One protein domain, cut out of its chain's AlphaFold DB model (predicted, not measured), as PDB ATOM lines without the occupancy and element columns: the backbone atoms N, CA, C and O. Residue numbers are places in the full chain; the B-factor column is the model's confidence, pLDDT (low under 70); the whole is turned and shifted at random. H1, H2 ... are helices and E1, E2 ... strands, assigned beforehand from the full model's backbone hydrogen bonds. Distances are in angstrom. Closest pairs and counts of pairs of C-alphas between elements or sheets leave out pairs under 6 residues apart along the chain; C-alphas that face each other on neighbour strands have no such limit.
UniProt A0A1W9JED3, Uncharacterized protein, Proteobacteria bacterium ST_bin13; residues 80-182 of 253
ATOM      1  N   ALA A  80      47.017  -0.104  32.073       97.69
ATOM      2  CA  ALA A  80      48.414   0.231  32.348       97.69
ATOM      3  C   ALA A  80      49.398  -0.614  31.527       97.69
ATOM      4  O   ALA A  80      50.310  -0.070  30.913       97.69
ATOM      5  N   HIS A  81      49.202  -1.935  31.466       97.62
ATOM      6  CA  HIS A  81      50.083  -2.809  30.692       97.62
ATOM      7  C   HIS A  81      49.942  -2.549  29.185       97.62
ATOM      8  O   HIS A  81      50.943  -2.508  28.469       97.62
ATOM      9  N   LEU A  82      48.720  -2.312  28.691       96.25
ATOM     10  CA  LEU A  82      48.516  -1.950  27.290       96.25
ATOM     11  C   LEU A  82      49.312  -0.690  26.937       96.25
ATOM     12  O   LEU A  82      50.117  -0.742  26.008       96.25
ATOM     13  N   LEU A  83      49.140   0.403  27.688       96.31
ATOM     14  CA  LEU A  83      49.854   1.652  27.413       96.31
ATOM     15  C   LEU A  83      51.360   1.506  27.582       96.31
ATOM     16  O   LEU A  83      52.085   1.916  26.685       96.31
ATOM     17  N   ALA A  84      51.836   0.841  28.638       97.00
ATOM     18  CA  ALA A  84      53.263   0.586  28.825       97.00
ATOM     19  C   ALA A  84      53.881  -0.110  27.601       97.00
ATOM     20  O   ALA A  84      54.952   0.279  27.146       97.00
ATOM     21  N   SER A  85      53.175  -1.075  26.997       95.38
ATOM     22  CA  SER A  85      53.658  -1.759  25.791       95.38
ATOM     23  C   SER A  85      53.771  -0.842  24.562       95.38
ATOM     24  O   SER A  85      54.646  -1.057  23.721       95.38
ATOM     25  N   TYR A  86      52.906   0.170  24.442       95.81
ATOM     26  CA  TYR A  86      52.972   1.170  23.372       95.81
ATOM     27  C   TYR A  86      54.006   2.255  23.673       95.81
ATOM     28  O   TYR A  86      54.738   2.632  22.766       95.81
ATOM     29  N   GLU A  87      54.142   2.679  24.929       96.06
ATOM     30  CA  GLU A  87      55.194   3.597  25.378       96.06
ATOM     31  C   GLU A  87      56.587   3.014  25.143       96.06
ATOM     32  O   GLU A  87      57.459   3.695  24.609       96.06
ATOM     33  N   THR A  88      56.801   1.725  25.440       96.38
ATOM     34  CA  THR A  88      58.073   1.059  25.130       96.38
ATOM     35  C   THR A  88      58.383   1.131  23.634       96.38
ATOM     36  O   THR A  88      59.481   1.532  23.254       96.38
ATOM     37  N   LYS A  89      57.412   0.816  22.770       95.38
ATOM     38  CA  LYS A  89      57.597   0.894  21.311       95.38
ATOM     39  C   LYS A  89      57.847   2.326  20.841       95.38
ATOM     40  O   LYS A  89      58.722   2.539  20.010       95.38
ATOM     41  N   LEU A  90      57.125   3.295  21.402       95.94
ATOM     42  CA  LEU A  90      57.233   4.706  21.043       95.94
ATOM     43  C   LEU A  90      58.605   5.245  21.439       95.94
ATOM     44  O   LEU A  90      59.246   5.953  20.670       95.94
ATOM     45  N   SER A  91      59.099   4.849  22.613       93.25
ATOM     46  CA  SER A  91      60.429   5.213  23.094       93.25
ATOM     47  C   SER A  91      61.551   4.685  22.189       93.25
ATOM     48  O   SER A  91      62.563   5.370  22.047       93.25
ATOM     49  N   GLY A  92      61.340   3.549  21.513       93.12
ATOM     50  CA  GLY A  92      62.254   2.989  20.513       93.12
ATOM     51  C   GLY A  92      62.247   3.694  19.151       93.12
ATOM     52  O   GLY A  92      63.149   3.457  18.354       93.12
ATOM     53  N   CYS A  93      61.274   4.565  18.864       93.06
ATOM     54  CA  CYS A  93      61.237   5.317  17.611       93.06
ATOM     55  C   CYS A  93      62.273   6.446  17.577       93.06
ATOM     56  O   CYS A  93      62.522   7.127  18.584       93.06
ATOM     57  N   SER A  94      62.800   6.692  16.378       91.44
ATOM     58  CA  SER A  94      63.469   7.946  16.031       91.44
ATOM     59  C   SER A  94      62.499   9.131  16.151       91.44
ATOM     60  O   SER A  94      61.280   8.929  16.094       91.44
ATOM     61  N   PRO A  95      63.007  10.366  16.315       93.00
ATOM     62  CA  PRO A  95      62.169  11.558  16.288       93.00
ATOM     63  C   PRO A  95      61.301  11.611  15.026       93.00
ATOM     64  O   PRO A  95      61.791  11.325  13.935       93.00
ATOM     65  N   SER A  96      60.025  11.975  15.170       90.19
ATOM     66  CA  SER A  96      59.092  12.033  14.031       90.19
ATOM     67  C   SER A  96      59.339  13.223  13.108       90.19
ATOM     68  O   SER A  96      58.911  13.198  11.958       90.19
ATOM     69  N   GLY A  97      60.001  14.266  13.620       87.06
ATOM     70  CA  GLY A  97      59.983  15.582  12.994       87.06
ATOM     71  C   GLY A  97      58.592  16.217  13.065       87.06
ATOM     72  O   GLY A  97      57.708  15.738  13.784       87.06
ATOM     73  N   GLU A  98      58.415  17.303  12.320       86.69
ATOM     74  CA  GLU A  98      57.124  17.969  12.179       86.69
ATOM     75  C   GLU A  98      56.158  17.104  11.363       86.69
ATOM     76  O   GLU A  98      56.523  16.534  10.334       86.69
ATOM     77  N   VAL A  99      54.911  17.011  11.827       90.69
ATOM     78  CA  VAL A  99      53.843  16.285  11.134       90.69
ATOM     79  C   VAL A  99      52.721  17.278  10.832       90.69
ATOM     80  O   VAL A  99      51.936  17.583  11.734       90.69
ATOM     81  N   PRO A 100      52.649  17.801   9.596       88.00
ATOM     82  CA  PRO A 100      51.611  18.744   9.201       88.00
ATOM     83  C   PRO A 100      50.205  18.171   9.394       88.00
ATOM     84  O   PRO A 100      49.984  16.968   9.230       88.00
ATOM     85  N   ASP A 101      49.260  19.049   9.741       91.62
ATOM     86  CA  ASP A 101      47.827  18.744   9.860       91.62
ATOM     87  C   ASP A 101      47.485  17.571  10.801       91.62
ATOM     88  O   ASP A 101      46.436  16.928  10.680       91.62
ATOM     89  N   LEU A 102      48.358  17.297  11.777       95.31
ATOM     90  CA  LEU A 102      48.142  16.269  12.788       95.31
ATOM     91  C   LEU A 102      46.853  16.547  13.574       95.31
ATOM     92  O   LEU A 102      46.653  17.630  14.118       95.31
ATOM     93  N   GLN A 103      45.983  15.548  13.676       97.44
ATOM     94  CA  GLN A 103      44.791  15.586  14.517       97.44
ATOM     95  C   GLN A 103      45.009  14.724  15.755       97.44
ATOM     96  O   GLN A 103      45.509  13.605  15.661       97.44
ATOM     97  N   VAL A 104      44.583  15.212  16.913       97.69
ATOM     98  CA  VAL A 104      44.696  14.537  18.206       97.69
ATOM     99  C   VAL A 104      43.312  14.144  18.700       97.69
ATOM    100  O   VAL A 104      42.368  14.934  18.631       97.69
ATOM    101  N   LEU A 105      43.188  12.916  19.204       97.12
ATOM    102  CA  LEU A 105      42.018  12.481  19.952       97.12
ATOM    103  C   LEU A 105      42.184  12.912  21.408       97.12
ATOM    104  O   LEU A 105      42.808  12.232  22.219       97.12
ATOM    105  N   ASP A 106      41.634  14.075  21.734       93.56
ATOM    106  CA  ASP A 106      41.805  14.693  23.039       93.56
ATOM    107  C   ASP A 106      40.855  14.061  24.077       93.56
ATOM    108  O   ASP A 106      39.626  14.178  24.003       93.56
ATOM    109  N   GLY A 107      41.431  13.337  25.042       88.19
ATOM    110  CA  GLY A 107      40.725  12.764  26.197       88.19
ATOM    111  C   GLY A 107      40.538  13.714  27.379       88.19
ATOM    112  O   GLY A 107      39.928  13.334  28.378       88.19
ATOM    113  N   LEU A 108      41.040  14.946  27.292       88.12
ATOM    114  CA  LEU A 108      40.796  15.992  28.287       88.12
ATOM    115  C   LEU A 108      39.474  16.727  28.026       88.12
ATOM    116  O   LEU A 108      38.918  17.344  28.934       88.12
ATOM    117  N   ARG A 109      38.930  16.639  26.806       89.81
ATOM    118  CA  ARG A 109      37.640  17.247  26.458       89.81
ATOM    119  C   ARG A 109      36.487  16.535  27.160       89.81
ATOM    120  O   ARG A 109      36.202  15.371  26.887       89.81
ATOM    121  N   ALA A 110      35.756  17.280  27.989       83.50
ATOM    122  CA  ALA A 110      34.554  16.816  28.676       83.50
ATOM    123  C   ALA A 110      33.358  16.703  27.709       83.50
ATOM    124  O   ALA A 110      32.465  17.549  27.673       83.50
ATOM    125  N   THR A 111      33.350  15.672  26.863       87.50
ATOM    126  CA  THR A 111      32.248  15.404  25.935       87.50
ATOM    127  C   THR A 111      32.068  13.912  25.681       87.50
ATOM    128  O   THR A 111      33.031  13.184  25.451       87.50
ATOM    129  N   ARG A 112      30.807  13.461  25.640       84.69
ATOM    130  CA  ARG A 112      30.443  12.111  25.176       84.69
ATOM    131  C   ARG A 112      30.521  11.969  23.652       84.69
ATOM    132  O   ARG A 112      30.452  10.863  23.131       84.69
ATOM    133  N   SER A 113      30.657  13.073  22.913       88.75
ATOM    134  CA  SER A 113      30.720  13.033  21.454       88.75
ATOM    135  C   SER A 113      32.130  12.694  20.982       88.75
ATOM    136  O   SER A 113      33.016  13.548  20.975       88.75
ATOM    137  N   TYR A 114      32.310  11.468  20.490       92.44
ATOM    138  CA  TYR A 114      33.563  11.016  19.882       92.44
ATOM    139  C   TYR A 114      34.122  12.002  18.841       92.44
ATOM    140  O   TYR A 114      35.302  12.341  18.865       92.44
ATOM    141  N   ARG A 115      33.266  12.524  17.950       92.50
ATOM    142  CA  ARG A 115      33.683  13.469  16.904       92.50
ATOM    143  C   ARG A 115      34.241  14.772  17.482       92.50
ATOM    144  O   ARG A 115      35.197  15.304  16.936       92.50
ATOM    145  N   ARG A 116      33.669  15.273  18.583       93.75
ATOM    146  CA  ARG A 116      34.095  16.532  19.224       93.75
ATOM    147  C   ARG A 116      35.421  16.416  19.978       93.75
ATOM    148  O   ARG A 116      35.990  17.442  20.351       93.75
ATOM    149  N   ARG A 117      35.916  15.196  20.201       94.94
ATOM    150  CA  ARG A 117      37.227  14.956  20.816       94.94
ATOM    151  C   ARG A 117      38.391  15.161  19.847       94.94
ATOM    152  O   ARG A 117      39.504  15.381  20.298       94.94
ATOM    153  N   TRP A 118      38.142  15.120  18.541       96.69
ATOM    154  CA  TRP A 118      39.169  15.396  17.541       96.69
ATOM    155  C   TRP A 118      39.436  16.896  17.403       96.69
ATOM    156  O   TRP A 118      38.507  17.711  17.405       96.69
ATOM    157  N   GLY A 119      40.707  17.254  17.262       95.88
ATOM    158  CA  GLY A 119      41.139  18.613  16.960       95.88
ATOM    159  C   GLY A 119      42.654  18.714  16.763       95.88
ATOM    160  O   GLY A 119      43.349  17.703  16.867       95.88
ATOM    161  N   PRO A 120      43.175  19.919  16.486       96.06
ATOM    162  CA  PRO A 120      44.614  20.142  16.379       96.06
ATOM    163  C   PRO A 120      45.323  19.958  17.738       96.06
ATOM    164  O   PRO A 120      44.665  20.049  18.779       96.06
ATOM    165  N   PRO A 121      46.656  19.759  17.758       95.00
ATOM    166  CA  PRO A 121      47.409  19.481  18.981       95.00
ATOM    167  C   PRO A 121      47.410  20.628  19.999       95.00
ATOM    168  O   PRO A 121      47.492  20.376  21.197       95.00
ATOM    169  N   GLY A 122      47.313  21.885  19.552       93.62
ATOM    170  CA  GLY A 122      47.341  23.050  20.442       93.62
ATOM    171  C   GLY A 122      48.608  23.075  21.298       93.62
ATOM    172  O   GLY A 122      49.698  23.002  20.755       93.62
ATOM    173  N   SER A 123      48.457  23.137  22.623       95.00
ATOM    174  CA  SER A 123      49.553  23.083  23.607       95.00
ATOM    175  C   SER A 123      49.603  21.746  24.369       95.00
ATOM    176  O   SER A 123      50.097  21.664  25.499       95.00
ATOM    177  N   LEU A 124      49.020  20.679  23.807       95.88
ATOM    178  CA  LEU A 124      48.938  19.381  24.475       95.88
ATOM    179  C   LEU A 124      50.334  18.783  24.704       95.88
ATOM    180  O   LEU A 124      51.196  18.792  23.825       95.88
ATOM    181  N   THR A 125      50.537  18.222  25.894       96.12
ATOM    182  CA  THR A 125      51.770  17.528  26.285       96.12
ATOM    183  C   THR A 125      51.424  16.173  26.883       96.12
ATOM    184  O   THR A 125      50.525  16.074  27.716       96.12
ATOM    185  N   GLY A 126      52.135  15.131  26.455       95.56
ATOM    186  CA  GLY A 126      51.861  13.743  26.830       95.56
ATOM    187  C   GLY A 126      51.699  12.844  25.608       95.56
ATOM    188  O   GLY A 126      52.056  13.232  24.498       95.56
ATOM    189  N   SER A 127      51.169  11.643  25.810       96.50
ATOM    190  CA  SER A 127      50.980  10.670  24.736       96.50
ATOM    191  C   SER A 127      49.513  10.571  24.333       96.50
ATOM    192  O   SER A 127      48.634  10.438  25.183       96.50
ATOM    193  N   PHE A 128      49.248  10.625  23.031       97.88
ATOM    194  CA  PHE A 128      47.896  10.705  22.493       97.88
ATOM    195  C   PHE A 128      47.710   9.804  21.279       97.88
ATOM    196  O   PHE A 128      48.633   9.543  20.507       97.88
ATOM    197  N   VAL A 129      46.468   9.374  21.076       98.00
ATOM    198  CA  VAL A 129      46.032   8.819  19.797       98.00
ATOM    199  C   VAL A 129      45.903   9.959  18.794       98.00
ATOM    200  O   VAL A 129      45.311  10.996  19.092       98.00
ATOM    201  N   VAL A 130      46.437   9.755  17.594       97.50
ATOM    202  CA  VAL A 130      46.480  10.772  16.545       97.50
ATOM    203  C   VAL A 130      45.992  10.238  15.205       97.50
ATOM    204  O   VAL A 130      45.931   9.026  14.976       97.50
ATOM    205  N   ARG A 131      45.651  11.157  14.305       96.38
ATOM    206  CA  ARG A 131      45.514  10.894  12.874       96.38
ATOM    207  C   ARG A 131      46.407  11.851  12.111       96.38
ATOM    208  O   ARG A 131      46.382  13.048  12.381       96.38
ATOM    209  N   ARG A 132      47.178  11.322  11.168       92.62
ATOM    210  CA  ARG A 132      47.993  12.128  10.257       92.62
ATOM    211  C   ARG A 132      47.547  11.898   8.814       92.62
ATOM    212  O   ARG A 132      47.287  10.742   8.453       92.62
ATOM    213  N   PRO A 133      47.469  12.946   7.985       88.31
ATOM    214  CA  PRO A 133      47.202  12.770   6.566       88.31
ATOM    215  C   PRO A 133      48.286  11.933   5.880       88.31
ATOM    216  O   PRO A 133      49.425  11.818   6.346       88.31
ATOM    217  N   GLN A 134      47.924  11.350   4.743       85.69
ATOM    218  CA  GLN A 134      48.860  10.734   3.809       85.69
ATOM    219  C   GLN A 134      48.495  11.146   2.385       85.69
ATOM    220  O   GLN A 134      47.339  11.455   2.109       85.69
ATOM    221  N   THR A 135      49.479  11.138   1.483       75.56
ATOM    222  CA  THR A 135      49.328  11.624   0.101       75.56
ATOM    223  C   THR A 135      48.171  10.956  -0.646       75.56
ATOM    224  O   THR A 135      47.521  11.591  -1.469       75.56
ATOM    225  N   PHE A 136      47.886   9.686  -0.341       72.00
ATOM    226  CA  PHE A 136      46.780   8.938  -0.929       72.00
ATOM    227  C   PHE A 136      46.091   8.067   0.126       72.00
ATOM    228  O   PHE A 136      46.756   7.411   0.922       72.00
ATOM    229  N   GLY A 137      44.758   7.999   0.087       77.44
ATOM    230  CA  GLY A 137      43.957   7.162   0.984       77.44
ATOM    231  C   GLY A 137      43.476   7.879   2.249       77.44
ATOM    232  O   GLY A 137      43.585   9.091   2.385       77.44
ATOM    233  N   SER A 138      42.882   7.120   3.172       80.06
ATOM    234  CA  SER A 138      42.369   7.653   4.443       80.06
ATOM    235  C   SER A 138      43.498   7.994   5.412       80.06
ATOM    236  O   SER A 138      44.462   7.235   5.457       80.06
ATOM    237  N   ASP A 139      43.339   9.014   6.262       87.44
ATOM    238  CA  ASP A 139      44.354   9.360   7.272       87.44
ATOM    239  C   ASP A 139      44.812   8.144   8.078       87.44
ATOM    240  O   ASP A 139      43.995   7.306   8.497       87.44
ATOM    241  N   LEU A 140      46.115   8.102   8.329       92.38
ATOM    242  CA  LEU A 140      46.754   7.058   9.107       92.38
ATOM    243  C   LEU A 140      46.497   7.289  10.587       92.38
ATOM    244  O   LEU A 140      46.562   8.411  11.087       92.38
ATOM    245  N   TRP A 141      46.185   6.202  11.278       96.75
ATOM    246  CA  TRP A 141      46.069   6.191  12.727       96.75
ATOM    247  C   TRP A 141      47.455   6.146  13.338       96.75
ATOM    248  O   TRP A 141      48.332   5.477  12.802       96.75
ATOM    249  N   GLY A 142      47.634   6.793  14.481       96.44
ATOM    250  CA  GLY A 142      48.904   6.758  15.178       96.44
ATOM    251  C   GLY A 142      48.782   6.925  16.682       96.44
ATOM    252  O   GLY A 142      47.714   7.223  17.222       96.44
ATOM    253  N   TYR A 143      49.915   6.736  17.342       97.56
ATOM    254  CA  TYR A 143      50.139   7.047  18.745       97.56
ATOM    255  C   TYR A 143      51.381   7.927  18.838       97.56
ATOM    256  O   TYR A 143      52.451   7.519  18.384       97.56
ATOM    257  N   ALA A 144      51.241   9.141  19.363       97.19
ATOM    258  CA  ALA A 144      52.304  10.135  19.350       97.19
ATOM    259  C   ALA A 144      52.557  10.715  20.737       97.19
ATOM    260  O   ALA A 144      51.621  10.967  21.494       97.19
ATOM    261  N   GLN A 145      53.828  10.972  21.031       97.38
ATOM    262  CA  GLN A 145      54.243  11.770  22.175       97.38
ATOM    263  C   GLN A 145      54.357  13.221  21.721       97.38
ATOM    264  O   GLN A 145      55.111  13.524  20.795       97.38
ATOM    265  N   LEU A 146      53.628  14.102  22.391       96.88
ATOM    266  CA  LEU A 146      53.591  15.531  22.136       96.88
ATOM    267  C   LEU A 146      54.260  16.298  23.278       96.88
ATOM    268  O   LEU A 146      54.170  15.909  24.450       96.88
ATOM    269  N   ARG A 147      54.886  17.421  22.939       96.31
ATOM    270  CA  ARG A 147      55.329  18.442  23.888       96.31
ATOM    271  C   ARG A 147      54.954  19.803  23.336       96.31
ATOM    272  O   ARG A 147      55.435  20.170  22.272       96.31
ATOM    273  N   ASP A 148      54.105  20.513  24.070       94.81
ATOM    274  CA  ASP A 148      53.550  21.806  23.659       94.81
ATOM    275  C   ASP A 148      52.978  21.772  22.227       94.81
ATOM    276  O   ASP A 148      53.319  22.571  21.363       94.81
ATOM    277  N   GLY A 149      52.186  20.733  21.936       93.50
ATOM    278  CA  GLY A 149      51.592  20.492  20.618       93.50
ATOM    279  C   GLY A 149      52.519  19.888  19.566       93.50
ATOM    280  O   GLY A 149      52.030  19.348  18.574       93.50
ATOM    281  N   LEU A 150      53.837  19.918  19.773       94.50
ATOM    282  CA  LEU A 150      54.804  19.412  18.803       94.50
ATOM    283  C   LEU A 150      55.001  17.897  18.953       94.50
ATOM    284  O   LEU A 150      55.323  17.431  20.055       94.50
ATOM    285  N   PRO A 151      54.849  17.106  17.873       95.44
ATOM    286  CA  PRO A 151      55.123  15.678  17.911       95.44
ATOM    287  C   PRO A 151      56.626  15.418  18.036       95.44
ATOM    288  O   PRO A 151      57.422  15.811  17.188       95.44
ATOM    289  N   LEU A 152      57.015  14.734  19.110       95.62
ATOM    290  CA  LEU A 152      58.394  14.305  19.342       95.62
ATOM    291  C   LEU A 152      58.658  12.941  18.713       95.62
ATOM    292  O   LEU A 152      59.700  12.718  18.099       95.62
ATOM    293  N   LYS A 153      57.715  12.015  18.898       96.69
ATOM    294  CA  LYS A 153      57.762  10.646  18.385       96.69
ATOM    295  C   LYS A 153      56.369  10.230  17.955       96.69
ATOM    296  O   LYS A 153      55.390  10.613  18.597       96.69
ATOM    297  N   LEU A 154      56.288   9.412  16.913       95.88
ATOM    298  CA  LEU A 154      55.031   8.921  16.366       95.88
ATOM    299  C   LEU A 154      55.182   7.459  15.943       95.88
ATOM    300  O   LEU A 154      56.132   7.094  15.255       95.88
ATOM    301  N   LEU A 155      54.220   6.640  16.353       95.19
ATOM    302  CA  LEU A 155      54.015   5.274  15.888       95.19
ATOM    303  C   LEU A 155      52.792   5.237  14.982       95.19
ATOM    304  O   LEU A 155      51.703   5.606  15.420       95.19
ATOM    305  N   ASP A 156      52.948   4.728  13.767       94.38
ATOM    306  CA  ASP A 156      51.804   4.420  12.915       94.38
ATOM    307  C   ASP A 156      51.096   3.145  13.387       94.38
ATOM    308  O   ASP A 156      51.716   2.172  13.825       94.38
ATOM    309  N   LEU A 157      49.769   3.159  13.287       94.81
ATOM    310  CA  LEU A 157      48.886   2.048  13.598       94.81
ATOM    311  C   LEU A 157      48.191   1.561  12.314       94.81
ATOM    312  O   LEU A 157      47.678   2.370  11.536       94.81
ATOM    313  N   PRO A 158      48.053   0.241  12.120       92.44
ATOM    314  CA  PRO A 158      48.454  -0.817  13.045       92.44
ATOM    315  C   PRO A 158      49.968  -1.050  13.036       92.44
ATOM    316  O   PRO A 158      50.641  -0.737  12.057       92.44
ATOM    317  N   LEU A 159      50.501  -1.621  14.118       90.06
ATOM    318  CA  LEU A 159      51.910  -1.998  14.142       90.06
ATOM    319  C   LEU A 159      52.166  -3.132  13.144       90.06
ATOM    320  O   LEU A 159      51.272  -3.918  12.822       90.06
ATOM    321  N   HIS A 160      53.404  -3.250  12.669       84.31
ATOM    322  CA  HIS A 160      53.767  -4.340  11.770       84.31
ATOM    323  C   HIS A 160      53.476  -5.707  12.415       84.31
ATOM    324  O   HIS A 160      53.886  -5.972  13.543       84.31
ATOM    325  N   GLY A 161      52.754  -6.572  11.695       81.06
ATOM    326  CA  GLY A 161      52.330  -7.888  12.187       81.06
ATOM    327  C   GLY A 161      51.064  -7.883  13.053       81.06
ATOM    328  O   GLY A 161      50.564  -8.959  13.395       81.06
ATOM    329  N   ASP A 162      50.491  -6.718  13.374       83.69
ATOM    330  CA  ASP A 162      49.207  -6.666  14.065       83.69
ATOM    331  C   ASP A 162      48.071  -7.098  13.131       83.69
ATOM    332  O   ASP A 162      47.855  -6.566  12.045       83.69
ATOM    333  N   ARG A 163      47.259  -8.040  13.610       83.75
ATOM    334  CA  ARG A 163      46.063  -8.532  12.904       83.75
ATOM    335  C   ARG A 163      44.874  -7.559  12.913       83.75
ATOM    336  O   ARG A 163      43.794  -7.912  12.436       83.75
ATOM    337  N   TRP A 164      45.015  -6.400  13.551       87.00
ATOM    338  CA  TRP A 164      43.932  -5.450  13.810       87.00
ATOM    339  C   TRP A 164      44.056  -4.213  12.933       87.00
ATOM    340  O   TRP A 164      45.149  -3.853  12.518       87.00
ATOM    341  N   ARG A 165      42.935  -3.541  12.657       91.62
ATOM    342  CA  ARG A 165      42.965  -2.269  11.924       91.62
ATOM    343  C   ARG A 165      43.572  -1.183  12.812       91.62
ATOM    344  O   ARG A 165      43.391  -1.223  14.028       91.62
ATOM    345  N   GLY A 166      44.188  -0.166  12.208       93.56
ATOM    346  CA  GLY A 166      44.760   0.964  12.950       93.56
ATOM    347  C   GLY A 166      43.751   1.645  13.881       93.56
ATOM    348  O   GLY A 166      44.056   1.879  15.046       93.56
ATOM    349  N   CYS A 167      42.506   1.834  13.423       95.12
ATOM    350  CA  CYS A 167      41.426   2.369  14.257       95.12
ATOM    351  C   CYS A 167      41.053   1.463  15.441       95.12
ATOM    352  O   CYS A 167      40.779   1.966  16.523       95.12
ATOM    353  N   ASP A 168      41.077   0.136  15.270       95.38
ATOM    354  CA  ASP A 168      40.751  -0.810  16.344       95.38
ATOM    355  C   ASP A 168      41.802  -0.748  17.465       95.38
ATOM    356  O   ASP A 168      41.456  -0.823  18.645       95.38
ATOM    357  N   ALA A 169      43.082  -0.598  17.105       94.94
ATOM    358  CA  ALA A 169      44.160  -0.380  18.064       94.94
ATOM    359  C   ALA A 169      44.024   0.993  18.738       94.94
ATOM    360  O   ALA A 169      43.996   1.073  19.964       94.94
ATOM    361  N   ALA A 170      43.853   2.049  17.942       97.00
ATOM    362  CA  ALA A 170      43.729   3.423  18.408       97.00
ATOM    363  C   ALA A 170      42.571   3.620  19.399       97.00
ATOM    364  O   ALA A 170      42.769   4.191  20.467       97.00
ATOM    365  N   TRP A 171      41.375   3.102  19.104       97.38
ATOM    366  CA  TRP A 171      40.237   3.212  20.019       97.38
ATOM    367  C   TRP A 171      40.499   2.503  21.347       97.38
ATOM    368  O   TRP A 171      40.207   3.064  22.399       97.38
ATOM    369  N   ARG A 172      41.112   1.312  21.322       96.50
ATOM    370  CA  ARG A 172      41.453   0.585  22.552       96.50
ATOM    371  C   ARG A 172      42.525   1.309  23.375       96.50
ATOM    372  O   ARG A 172      42.423   1.335  24.598       96.50
ATOM    373  N   ILE A 173      43.531   1.896  22.720       97.00
ATOM    374  CA  ILE A 173      44.548   2.734  23.375       97.00
ATOM    375  C   ILE A 173      43.877   3.948  24.023       97.00
ATOM    376  O   ILE A 173      44.127   4.214  25.194       97.00
ATOM    377  N   GLN A 174      42.977   4.638  23.313       97.69
ATOM    378  CA  GLN A 174      42.270   5.786  23.878       97.69
ATOM    379  C   GLN A 174      41.448   5.406  25.109       97.69
ATOM    380  O   GLN A 174      41.481   6.118  26.104       97.69
ATOM    381  N   MET A 175      40.727   4.284  25.063       97.56
ATOM    382  CA  MET A 175      39.966   3.809  26.219       97.56
ATOM    383  C   MET A 175      40.875   3.525  27.423       97.56
ATOM    384  O   MET A 175      40.513   3.842  28.551       97.56
ATOM    385  N   ALA A 176      42.074   2.981  27.190       97.75
ATOM    386  CA  ALA A 176      43.059   2.771  28.246       97.75
ATOM    387  C   ALA A 176      43.608   4.094  28.812       97.75
ATOM    388  O   ALA A 176      43.735   4.207  30.030       97.75
ATOM    389  N   ILE A 177      43.893   5.091  27.961       97.12
ATOM    390  CA  ILE A 177      44.277   6.448  28.399       97.12
ATOM    391  C   ILE A 177      43.186   7.036  29.293       97.12
ATOM    392  O   ILE A 177      43.468   7.474  30.406       97.12
ATOM    393  N   ASP A 178      41.943   7.012  28.815       96.25
ATOM    394  CA  ASP A 178      40.786   7.581  29.501       96.25
ATOM    395  C   ASP A 178      40.584   6.915  30.878       96.25
ATOM    396  O   ASP A 178      40.422   7.600  31.890       96.25
ATOM    397  N   ALA A 179      40.700   5.584  30.949       96.38
ATOM    398  CA  ALA A 179      40.600   4.834  32.200       96.38
ATOM    399  C   ALA A 179      41.721   5.170  33.201       96.38
ATOM    400  O   ALA A 179      41.446   5.371  34.384       96.38
ATOM    401  N   LEU A 180      42.980   5.271  32.754       96.25
ATOM    402  CA  LEU A 180      44.100   5.636  33.637       96.25
ATOM    403  C   LEU A 180      44.058   7.100  34.078       96.25
ATOM    404  O   LEU A 180      44.547   7.428  35.155       96.25
ATOM    405  N   ALA A 181      43.441   7.969  33.281       94.06
ATOM    406  CA  ALA A 181      43.177   9.354  33.644       94.06
ATOM    407  C   ALA A 181      41.990   9.512  34.617       94.06
ATOM    408  O   ALA A 181      41.556  10.642  34.855       94.06
ATOM    409  N   LEU A 182      41.457   8.403  35.155       93.75
ATOM    410  CA  LEU A 182      40.275   8.348  36.024       93.75
ATOM    411  C   LEU A 182      39.031   8.981  35.381       93.75
ATOM    412  O   LEU A 182      38.171   9.533  36.065       93.75
TER     413      LEU A 182
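Overview. This is residues 80 to 182 of the 253 residues of an uncharacterized protein of Proteobacteria bacterium ST_bin13 (UniProt A0A1W9JED3). Look for one strongly twisted sheet of four strands, E1 to E4, with two helices covering one of its faces: H3 runs along the strands over E2 and E3, and H1 crosses the strands over E3 and E4. The short helix H2 sits out past the edge strand E1 and only grazes the sheet. The printed part has 103 residues with three named helices and four named strands, in the order H1 E1 H2 E2 E3 E4 H3. The sheet's order is E1 - E2 - E3 - E4, all antiparallel, and the class is mixed, helices and strands. The whole is compact and rounded, with a radius of gyration of the C-alphas of 12.8 A and spans of 32 by 29 by 25 A.

Along the chain. Find C-alpha 80 at (48.414, 0.231, 32.348); from there H1 runs through residues 80 to 91, 16.0 A long. E1 is residues 103 to 105, and H2 is residues 114 to 117. E2 follows at residues 126 to 132, 17.1 A long. Find C-alpha 140 at (46.754, 7.058, 9.107), where E3 begins; it runs to residue 147, 20.5 A, and bends by 59 degrees at residue 143. E4, residues 150 to 157, is 19.1 A long and bends by 69 degrees at residue 153. H3, residues 166 to 180, is 21.2 A long and ends with C-alpha 180 at (44.100, 5.636, 33.637).

Arrangement. Begin with the sheet, where E2, E3 and E4 form a meander, each strand the antiparallel neighbour of the one before, in two hairpins. Look for N 128 and O 144, 2.8 A apart, between E2 and E3, and N 155 and O 143, 2.8 A, between E3 and E4. At the edge strand E1, N 103 and O 131 of E2 are 2.8 A apart. Residues 104 to 105 of E1 also pair, antiparallel, with residues 118 to 119. H1 and H3 lie on the same face, two layers with the sheet. H3 has a height over the sheet of 8.9 A and runs along the strands, at 23 degrees to E2 on the local plane; the closest C-alphas of the two are those of Val 129 and Ala 170, 6.0 A. H1, at a height over the sheet of 9.3 A, runs across the strands, at 80 degrees to E3 on the local plane. H1 touches H3 with residues 80 to 83 alone, at a steep tilt of 61 degrees, opposite ways; the closest C-alphas are those of Leu 83 and Ile 173, 6.8 A. H2 is apart from both H1 and H3. In H1 and H3 every O i to N i+4 pair is within hydrogen-bond range; H2 is too short for such a pair.

Size, cuts and confidence. The two C-alphas farthest apart are those of Phe 136 and Leu 182, 37.5 A. The printed part has no cut. The link from H1 to E1, 11 residues, is long, and that from E3 to E4 is tight. The mean pLDDT of the printed part is 93.0, and no printed residue is under 70.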